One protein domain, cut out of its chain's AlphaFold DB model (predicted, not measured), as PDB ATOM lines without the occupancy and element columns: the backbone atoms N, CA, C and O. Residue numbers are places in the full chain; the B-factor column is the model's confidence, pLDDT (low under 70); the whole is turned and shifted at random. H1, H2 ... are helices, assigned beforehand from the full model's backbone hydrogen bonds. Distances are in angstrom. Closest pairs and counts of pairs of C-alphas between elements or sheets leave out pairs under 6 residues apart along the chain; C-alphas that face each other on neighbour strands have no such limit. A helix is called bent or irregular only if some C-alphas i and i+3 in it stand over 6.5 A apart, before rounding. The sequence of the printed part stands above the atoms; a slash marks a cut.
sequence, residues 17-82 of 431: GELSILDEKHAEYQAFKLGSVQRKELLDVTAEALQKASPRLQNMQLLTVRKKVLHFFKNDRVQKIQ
ATOM      1  N   GLY A  17     278.511 348.832 160.228       77.44
ATOM      2  CA  GLY A  17     279.178 349.077 161.517       77.44
ATOM      3  C   GLY A  17     278.964 347.987 162.579       77.44
ATOM      4  O   GLY A  17     279.752 347.877 163.508       77.44
ATOM      5  N   GLU A  18     277.925 347.159 162.445       85.31
ATOM      6  CA  GLU A  18     277.705 345.987 163.304       85.31
ATOM      7  C   GLU A  18     278.466 344.765 162.774       85.31
ATOM      8  O   GLU A  18     279.008 343.999 163.567       85.31
ATOM      9  N   LEU A  19     278.543 344.609 161.444       81.25
ATOM     10  CA  LEU A  19     279.346 343.574 160.787       81.25
ATOM     11  C   LEU A  19     280.818 343.695 161.182       81.25
ATOM     12  O   LEU A  19     281.387 342.713 161.629       81.25
ATOM     13  N   SER A  20     281.390 344.905 161.179       80.94
ATOM     14  CA  SER A  20     282.779 345.117 161.620       80.94
ATOM     15  C   SER A  20     283.066 344.595 163.038       80.94
ATOM     16  O   SER A  20     284.148 344.067 163.278       80.94
ATOM     17  N   ILE A  21     282.114 344.724 163.973       85.62
ATOM     18  CA  ILE A  21     282.249 344.231 165.357       85.62
ATOM     19  C   ILE A  21     282.106 342.704 165.400       85.62
ATOM     20  O   ILE A  21     282.809 342.022 166.147       85.62
ATOM     21  N   LEU A  22     281.183 342.159 164.606       87.31
ATOM     22  CA  LEU A  22     280.977 340.721 164.489       87.31
ATOM     23  C   LEU A  22     282.190 340.029 163.856       87.31
ATOM     24  O   LEU A  22     282.656 339.038 164.405       87.31
ATOM     25  N   ASP A  23     282.722 340.547 162.753       82.25
ATOM     26  CA  ASP A  23     283.837 339.949 162.017       82.25
ATOM     27  C   ASP A  23     285.127 339.932 162.849       82.25
ATOM     28  O   ASP A  23     285.796 338.897 162.909       82.25
ATOM     29  N   GLU A  24     285.421 341.017 163.580       84.31
ATOM     30  CA  GLU A  24     286.537 341.082 164.537       84.31
ATOM     31  C   GLU A  24     286.423 339.971 165.597       84.31
ATOM     32  O   GLU A  24     287.347 339.178 165.792       84.31
ATOM     33  N   LYS A  25     285.259 339.858 166.253       87.44
ATOM     34  CA  LYS A  25     285.041 338.873 167.327       87.44
ATOM     35  C   LYS A  25     284.788 337.454 166.814       87.44
ATOM     36  O   LYS A  25     284.879 336.502 167.591       87.44
ATOM     37  N   HIS A  26     284.513 337.262 165.523       83.44
ATOM     38  CA  HIS A  26     284.272 335.933 164.971       83.44
ATOM     39  C   HIS A  26     285.547 335.078 164.955       83.44
ATOM     40  O   HIS A  26     285.484 333.895 165.296       83.44
ATOM     41  N   ALA A  27     286.704 335.667 164.635       79.62
ATOM     42  CA  ALA A  27     287.987 334.961 164.662       79.62
ATOM     43  C   ALA A  27     288.311 334.432 166.074       79.62
ATOM     44  O   ALA A  27     288.606 333.246 166.250       79.62
ATOM     45  N   GLU A  28     288.140 335.274 167.100       83.94
ATOM     46  CA  GLU A  28     288.258 334.881 168.512       83.94
ATOM     47  C   GLU A  28     287.262 333.762 168.875       83.94
ATOM     48  O   GLU A  28     287.617 332.772 169.519       83.94
ATOM     49  N   TYR A  29     286.015 333.856 168.401       85.38
ATOM     50  CA  TYR A  29     284.971 332.859 168.662       85.38
ATOM     51  C   TYR A  29     285.263 331.484 168.042       85.38
ATOM     52  O   TYR A  29     284.799 330.463 168.566       85.38
ATOM     53  N   GLN A  30     286.014 331.432 166.939       79.44
ATOM     54  CA  GLN A  30     286.468 330.178 166.341       79.44
ATOM     55  C   GLN A  30     287.650 329.559 167.095       79.44
ATOM     56  O   GLN A  30     287.679 328.337 167.245       79.44
ATOM     57  N   ALA A  31     288.564 330.376 167.630       83.00
ATOM     58  CA  ALA A  31     289.717 329.903 168.400       83.00
ATOM     59  C   ALA A  31     289.325 329.188 169.713       83.00
ATOM     60  O   ALA A  31     290.036 328.295 170.179       83.00
ATOM     61  N   PHE A  32     288.181 329.533 170.315       85.25
ATOM     62  CA  PHE A  32     287.730 328.916 171.566       85.25
ATOM     63  C   PHE A  32     287.015 327.565 171.379       85.25
ATOM     64  O   PHE A  32     286.064 327.425 170.603       85.25
ATOM     65  N   LYS A  33     287.394 326.568 172.198       81.56
ATOM     66  CA  LYS A  33     286.761 325.234 172.232       81.56
ATOM     67  C   LYS A  33     285.238 325.327 172.410       81.56
ATOM     68  O   LYS A  33     284.728 326.185 173.137       81.56
ATOM     69  N   LEU A  34     284.499 324.432 171.753       78.00
ATOM     70  CA  LEU A  34     283.038 324.385 171.839       78.00
ATOM     71  C   LEU A  34     282.587 324.164 173.296       78.00
ATOM     72  O   LEU A  34     283.157 323.343 174.006       78.00
ATOM     73  N   GLY A  35     281.586 324.923 173.749       76.19
ATOM     74  CA  GLY A  35     281.055 324.837 175.118       76.19
ATOM     75  C   GLY A  35     281.903 325.498 176.217       76.19
ATOM     76  O   GLY A  35     281.420 325.595 177.346       76.19
ATOM     77  N   SER A  36     283.112 325.983 175.904       84.69
ATOM     78  CA  SER A  36     284.002 326.650 176.868       84.69
ATOM     79  C   SER A  36     283.409 327.933 177.466       84.69
ATOM     80  O   SER A  36     282.526 328.570 176.884       84.69
ATOM     81  N   VAL A  37     283.910 328.314 178.646       86.44
ATOM     82  CA  VAL A  37     283.485 329.523 179.371       86.44
ATOM     83  C   VAL A  37     283.851 330.777 178.575       86.44
ATOM     84  O   VAL A  37     282.971 331.586 178.297       86.44
ATOM     85  N   GLN A  38     285.081 330.840 178.054       86.88
ATOM     86  CA  GLN A  38     285.580 331.930 177.207       86.88
ATOM     87  C   GLN A  38     284.671 332.179 175.996       86.88
ATOM     88  O   GLN A  38     284.363 333.314 175.640       86.88
ATOM     89  N   ARG A  39     284.158 331.105 175.380       85.88
ATOM     90  CA  ARG A  39     283.244 331.193 174.234       85.88
ATOM     91  C   ARG A  39     281.848 331.699 174.609       85.88
ATOM     92  O   ARG A  39     281.158 332.257 173.759       85.88
ATOM     93  N   LYS A  40     281.410 331.501 175.858       87.75
ATOM     94  CA  LYS A  40     280.164 332.081 176.382       87.75
ATOM     95  C   LYS A  40     280.349 333.560 176.706       87.75
ATOM     96  O   LYS A  40     279.499 334.342 176.292       87.75
ATOM     97  N   GLU A  41     281.446 333.910 177.372       90.69
ATOM     98  CA  GLU A  41     281.820 335.285 177.731       90.69
ATOM     99  C   GLU A  41     281.979 336.160 176.485       90.69
ATOM    100  O   GLU A  41     281.378 337.227 176.411       90.69
ATOM    101  N   LEU A  42     282.674 335.676 175.451       91.94
ATOM    102  CA  LEU A  42     282.834 336.406 174.193       91.94
ATOM    103  C   LEU A  42     281.486 336.731 173.520       91.94
ATOM    104  O   LEU A  42     281.329 337.818 172.969       91.94
ATOM    105  N   LEU A  43     280.497 335.830 173.580       90.75
ATOM    106  CA  LEU A  43     279.147 336.104 173.059       90.75
ATOM    107  C   LEU A  43     278.433 337.209 173.844       90.75
ATOM    108  O   LEU A  43     277.688 337.979 173.241       90.75
ATOM    109  N   ASP A  44     278.635 337.272 175.161       91.12
ATOM    110  CA  ASP A  44     278.051 338.309 176.017       91.12
ATOM    111  C   ASP A  44     278.742 339.662 175.774       91.12
ATOM    112  O   ASP A  44     278.064 340.642 175.468       91.12
ATOM    113  N   VAL A  45     280.080 339.696 175.746       93.00
ATOM    114  CA  VAL A  45     280.880 340.890 175.403       93.00
ATOM    115  C   VAL A  45     280.538 341.424 174.008       93.00
ATOM    116  O   VAL A  45     280.342 342.626 173.839       93.00
ATOM    117  N   THR A  46     280.409 340.546 173.006       92.56
ATOM    118  CA  THR A  46     280.041 340.944 171.635       92.56
ATOM    119  C   THR A  46     278.613 341.488 171.580       92.56
ATOM    120  O   THR A  46     278.357 342.489 170.911       92.56
ATOM    121  N   ALA A  47     277.670 340.870 172.302       92.88
ATOM    122  CA  ALA A  47     276.299 341.361 172.375       92.88
ATOM    123  C   ALA A  47     276.232 342.746 173.041       92.88
ATOM    124  O   ALA A  47     275.587 343.641 172.499       92.88
ATOM    125  N   GLU A  48     276.948 342.966 174.146       91.94
ATOM    126  CA  GLU A  48     277.050 344.284 174.781       91.94
ATOM    127  C   GLU A  48     277.704 345.338 173.881       91.94
ATOM    128  O   GLU A  48     277.226 346.472 173.819       91.94
ATOM    129  N   ALA A  49     278.788 344.991 173.177       91.94
ATOM    130  CA  ALA A  49     279.455 345.893 172.240       91.94
ATOM    131  C   ALA A  49     278.495 346.340 171.126       91.94
ATOM    132  O   ALA A  49     278.396 347.530 170.831       91.94
ATOM    133  N   LEU A  50     277.704 345.411 170.583       91.00
ATOM    134  CA  LEU A  50     276.668 345.704 169.592       91.00
ATOM    135  C   LEU A  50     275.524 346.564 170.147       91.00
ATOM    136  O   LEU A  50     275.023 347.427 169.431       91.00
ATOM    137  N   GLN A  51     275.126 346.386 171.411       91.62
ATOM    138  CA  GLN A  51     274.130 347.260 172.052       91.62
ATOM    139  C   GLN A  51     274.656 348.676 172.314       91.62
ATOM    140  O   GLN A  51     273.888 349.628 172.214       91.62
ATOM    141  N   LYS A  52     275.954 348.823 172.612       89.62
ATOM    142  CA  LYS A  52     276.625 350.124 172.785       89.62
ATOM    143  C   LYS A  52     276.842 350.838 171.443       89.62
ATOM    144  O   LYS A  52     276.696 352.053 171.377       89.62
ATOM    145  N   ALA A  53     277.158 350.098 170.379       86.31
ATOM    146  CA  ALA A  53     277.448 350.648 169.052       86.31
ATOM    147  C   ALA A  53     276.209 350.885 168.168       86.31
ATOM    148  O   ALA A  53     276.264 351.698 167.247       86.31
ATOM    149  N   SER A  54     275.093 350.183 168.409       87.06
ATOM    150  CA  SER A  54     273.901 350.241 167.552       87.06
ATOM    151  C   SER A  54     272.639 350.664 168.318       87.06
ATOM    152  O   SER A  54     272.066 349.854 169.057       87.06
ATOM    153  N   PRO A  55     272.105 351.881 168.072       84.19
ATOM    154  CA  PRO A  55     270.881 352.372 168.717       84.19
ATOM    155  C   PRO A  55     269.654 351.463 168.531       84.19
ATOM    156  O   PRO A  55     268.768 351.429 169.380       84.19
ATOM    157  N   ARG A  56     269.598 350.675 167.444       85.19
ATOM    158  CA  ARG A  56     268.501 349.713 167.215       85.19
ATOM    159  C   ARG A  56     268.620 348.426 168.039       85.19
ATOM    160  O   ARG A  56     267.630 347.717 168.188       85.19
ATOM    161  N   LEU A  57     269.811 348.106 168.552       86.25
ATOM    162  CA  LEU A  57     270.054 346.942 169.411       86.25
ATOM    163  C   LEU A  57     270.031 347.315 170.899       86.25
ATOM    164  O   LEU A  57     269.716 346.458 171.722       86.25
ATOM    165  N   GLN A  58     270.287 348.582 171.233       86.38
ATOM    166  CA  GLN A  58     270.263 349.131 172.593       86.38
ATOM    167  C   GLN A  58     268.959 348.824 173.356       86.38
ATOM    168  O   GLN A  58     269.003 348.479 174.533       86.38
ATOM    169  N   ASN A  59     267.808 348.873 172.674       83.44
ATOM    170  CA  ASN A  59     266.487 348.603 173.265       83.44
ATOM    171  C   ASN A  59     266.070 347.117 173.237       83.44
ATOM    172  O   ASN A  59     264.982 346.772 173.700       83.44
ATOM    173  N   MET A  60     266.887 346.218 172.675       86.50
ATOM    174  CA  MET A  60     266.604 344.779 172.707       86.50
ATOM    175  C   MET A  60     267.042 344.165 174.042       86.50
ATOM    176  O   MET A  60     267.962 344.638 174.700       86.50
ATOM    177  N   GLN A  61     266.431 343.049 174.442       88.94
ATOM    178  CA  GLN A  61     266.963 342.264 175.559       88.94
ATOM    179  C   GLN A  61     268.329 341.668 175.176       88.94
ATOM    180  O   GLN A  61     268.458 341.074 174.101       88.94
ATOM    181  N   LEU A  62     269.320 341.749 176.071       86.50
ATOM    182  CA  LEU A  62     270.682 341.243 175.836       86.50
ATOM    183  C   LEU A  62     270.689 339.766 175.395       86.50
ATOM    184  O   LEU A  62     271.379 339.404 174.446       86.50
ATOM    185  N   LEU A  63     269.839 338.921 175.995       85.81
ATOM    186  CA  LEU A  63     269.658 337.515 175.594       85.81
ATOM    187  C   LEU A  63     269.208 337.348 174.131       85.81
ATOM    188  O   LEU A  63     269.590 336.379 173.474       85.81
ATOM    189  N   THR A  64     268.410 338.279 173.607       86.12
ATOM    190  CA  THR A  64     267.958 338.280 172.209       86.12
ATOM    191  C   THR A  64     269.088 338.694 171.272       86.12
ATOM    192  O   THR A  64     269.282 338.043 170.245       86.12
ATOM    193  N   VAL A  65     269.884 339.705 171.639       88.00
ATOM    194  CA  VAL A  65     271.084 340.094 170.875       88.00
ATOM    195  C   VAL A  65     272.100 338.947 170.872       88.00
ATOM    196  O   VAL A  65     272.513 338.508 169.801       88.00
ATOM    197  N   ARG A  66     272.395 338.352 172.034       89.62
ATOM    198  CA  ARG A  66     273.269 337.176 172.188       89.62
ATOM    199  C   ARG A  66     272.845 336.000 171.305       89.62
ATOM    200  O   ARG A  66     273.687 335.396 170.644       89.62
ATOM    201  N   LYS A  67     271.546 335.672 171.255       86.94
ATOM    202  CA  LYS A  67     271.011 334.625 170.360       86.94
ATOM    203  C   LYS A  67     271.270 334.945 168.883       86.94
ATOM    204  O   LYS A  67     271.582 334.030 168.124       86.94
ATOM    205  N   LYS A  68     271.174 336.216 168.481       86.38
ATOM    206  CA  LYS A  68     271.421 336.662 167.098       86.38
ATOM    207  C   LYS A  68     272.913 336.650 166.743       86.38
ATOM    208  O   LYS A  68     273.250 336.116 165.690       86.38
ATOM    209  N   VAL A  69     273.800 337.090 167.641       89.00
ATOM    210  CA  VAL A  69     275.269 336.937 167.506       89.00
ATOM    211  C   VAL A  69     275.652 335.460 167.362       89.00
ATOM    212  O   VAL A  69     276.363 335.080 166.434       89.00
ATOM    213  N   LEU A  70     275.113 334.596 168.229       87.31
ATOM    214  CA  LEU A  70     275.331 333.150 168.164       87.31
ATOM    215  C   LEU A  70     274.848 332.541 166.839       87.31
ATOM    216  O   LEU A  70     275.471 331.606 166.339       87.31
ATOM    217  N   HIS A  71     273.743 333.038 166.278       83.44
ATOM    218  CA  HIS A  71     273.255 332.577 164.981       83.44
ATOM    219  C   HIS A  71     274.167 333.041 163.839       83.44
ATOM    220  O   HIS A  71     274.517 332.220 162.998       83.44
ATOM    221  N   PHE A  72     274.631 334.296 163.859       84.31
ATOM    222  CA  PHE A  72     275.604 334.818 162.895       84.31
ATOM    223  C   PHE A  72     276.899 333.986 162.892       84.31
ATOM    224  O   PHE A  72     277.231 333.390 161.871       84.31
ATOM    225  N   PHE A  73     277.552 333.801 164.046       85.38
ATOM    226  CA  PHE A  73     278.779 332.992 164.143       85.38
ATOM    227  C   PHE A  73     278.586 331.501 163.808       85.38
ATOM    228  O   PHE A  73     279.540 330.808 163.458       85.38
ATOM    229  N   LYS A  74     277.367 330.961 163.935       78.50
ATOM    230  CA  LYS A  74     277.052 329.595 163.479       78.50
ATOM    231  C   LYS A  74     276.826 329.522 161.969       78.50
ATOM    232  O   LYS A  74     277.201 328.520 161.370       78.50
ATOM    233  N   ASN A  75     276.227 330.550 161.372       67.56
ATOM    234  CA  ASN A  75     275.902 330.583 159.949       67.56
ATOM    235  C   ASN A  75     277.118 330.951 159.083       67.56
ATOM    236  O   ASN A  75     277.284 330.352 158.026       67.56
ATOM    237  N   ASP A  76     278.005 331.841 159.538       57.44
ATOM    238  CA  ASP A  76     279.248 332.164 158.812       57.44
ATOM    239  C   ASP A  76     280.220 330.966 158.779       57.44
ATOM    240  O   ASP A  76     280.981 330.789 157.833       57.44
ATOM    241  N   ARG A  77     280.116 330.033 159.741       46.16
ATOM    242  CA  ARG A  77     280.788 328.723 159.645       46.16
ATOM    243  C   ARG A  77     280.319 327.911 158.427       46.16
ATOM    244  O   ARG A  77     281.083 327.099 157.928       46.16
ATOM    245  N   VAL A  78     279.092 328.120 157.943       42.91
ATOM    246  CA  VAL A  78     278.593 327.490 156.707       42.91
ATOM    247  C   VAL A  78     279.080 328.253 155.472       42.91
ATOM    248  O   VAL A  78     279.386 327.621 154.471       42.91
ATOM    249  N   GLN A  79     279.217 329.582 155.547       41.75
ATOM    250  CA  GLN A  79     279.720 330.401 154.435       41.75
ATOM    251  C   GLN A  79     281.230 330.227 154.202       41.75
ATOM    252  O   GLN A  79     281.647 330.103 153.062       41.75
ATOM    253  N   LYS A  80     282.057 330.134 155.253       44.00
ATOM    254  CA  LYS A  80     283.519 329.955 155.113       44.00
ATOM    255  C   LYS A  80     283.980 328.519 154.843       44.00
ATOM    256  O   LYS A  80     285.110 328.333 154.414       44.00
ATOM    257  N   ILE A  81     283.135 327.514 155.088       44.12
ATOM    258  CA  ILE A  81     283.403 326.121 154.673       44.12
ATOM    259  C   ILE A  81     282.999 325.900 153.200       44.12
ATOM    260  O   ILE A  81     283.517 324.997 152.554       44.12
ATOM    261  N   GLN A  82     282.122 326.748 152.650       37.47
ATOM    262  CA  GLN A  82     281.708 326.739 151.244       37.47
ATOM    263  C   GLN A  82     282.454 327.847 150.486       37.47
ATOM    264  O   GLN A  82     281.910 328.921 150.232       37.47
TER     265      GLN A  82
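This is residues 17 to 82 of the 431 residues of an uncharacterized protein of Sparassis crispa (UniProt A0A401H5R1). Two helices, H1 and H2, fold back on each other as a hairpin, and the longest helix, H4, crosses one face of that hairpin, first over H2 and then over H1. The one-turn helix H3 makes the corner between H2 and H4. The printed part has 66 residues with four named helices, H1 to H4 in order along it, and no named strand; the class is all helix. It is compact, with a radius of gyration of the C-alphas of 11.5 A, and spans 32 by 26 by 17 A.

H1, residues 17 to 31, begins at C-alpha 17 (279.178, 349.077, 161.517) and is 22.9 A long; it is neither bent nor irregular, but only just: C-alphas 24 and 27 are 6.3 A apart. H2, residues 37 to 53, is 24.3 A long and begins at C-alpha 37 (283.485, 329.523, 179.371). H3 is residues 55 to 58, 5.1 A. H4, residues 62 to 81, is 29.0 A long and ends at C-alpha 81 (283.403, 326.121, 154.673).

H2 is the hub, touching the three other helices. H1 and H2, a helical hairpin, touch at a shallow tilt of 7 degrees, opposite ways; their closest C-alphas, of Tyr 29 and Arg 39, are 6.1 A apart. H4 touches H2 with residues 62 to 70 alone, only just about perpendicular at 71 degrees, closest at the C-alphas of Ala 47 and Arg 66, 5.2 A. H4 only just touches H1, with residues 69 to 73 alone and 3 pairs of C-alphas within 8 A, the closest those of His 26 and Phe 73, 6.3 A; the steep tilt of 69 degrees is only just short of about perpendicular. The helix packing is mostly crossed, but only just, with 1 of 3 pairs at a shallow tilt. H2 and H3 touch only at the corner, and H1 and H3 are apart. O i to N i+4 pairs within hydrogen-bond range number 8 of 11 in H1, 12 of 13 in H2 and 13 of 16 in H4; H3 is too short for such a pair.

The C-alphas of Asn 59 and Gln 82, the two farthest apart, are 34.6 A apart. The printed part has no cut, and its three links are tight. The mean pLDDT of the printed part is 81.4, with residues 75 to 82 under 70.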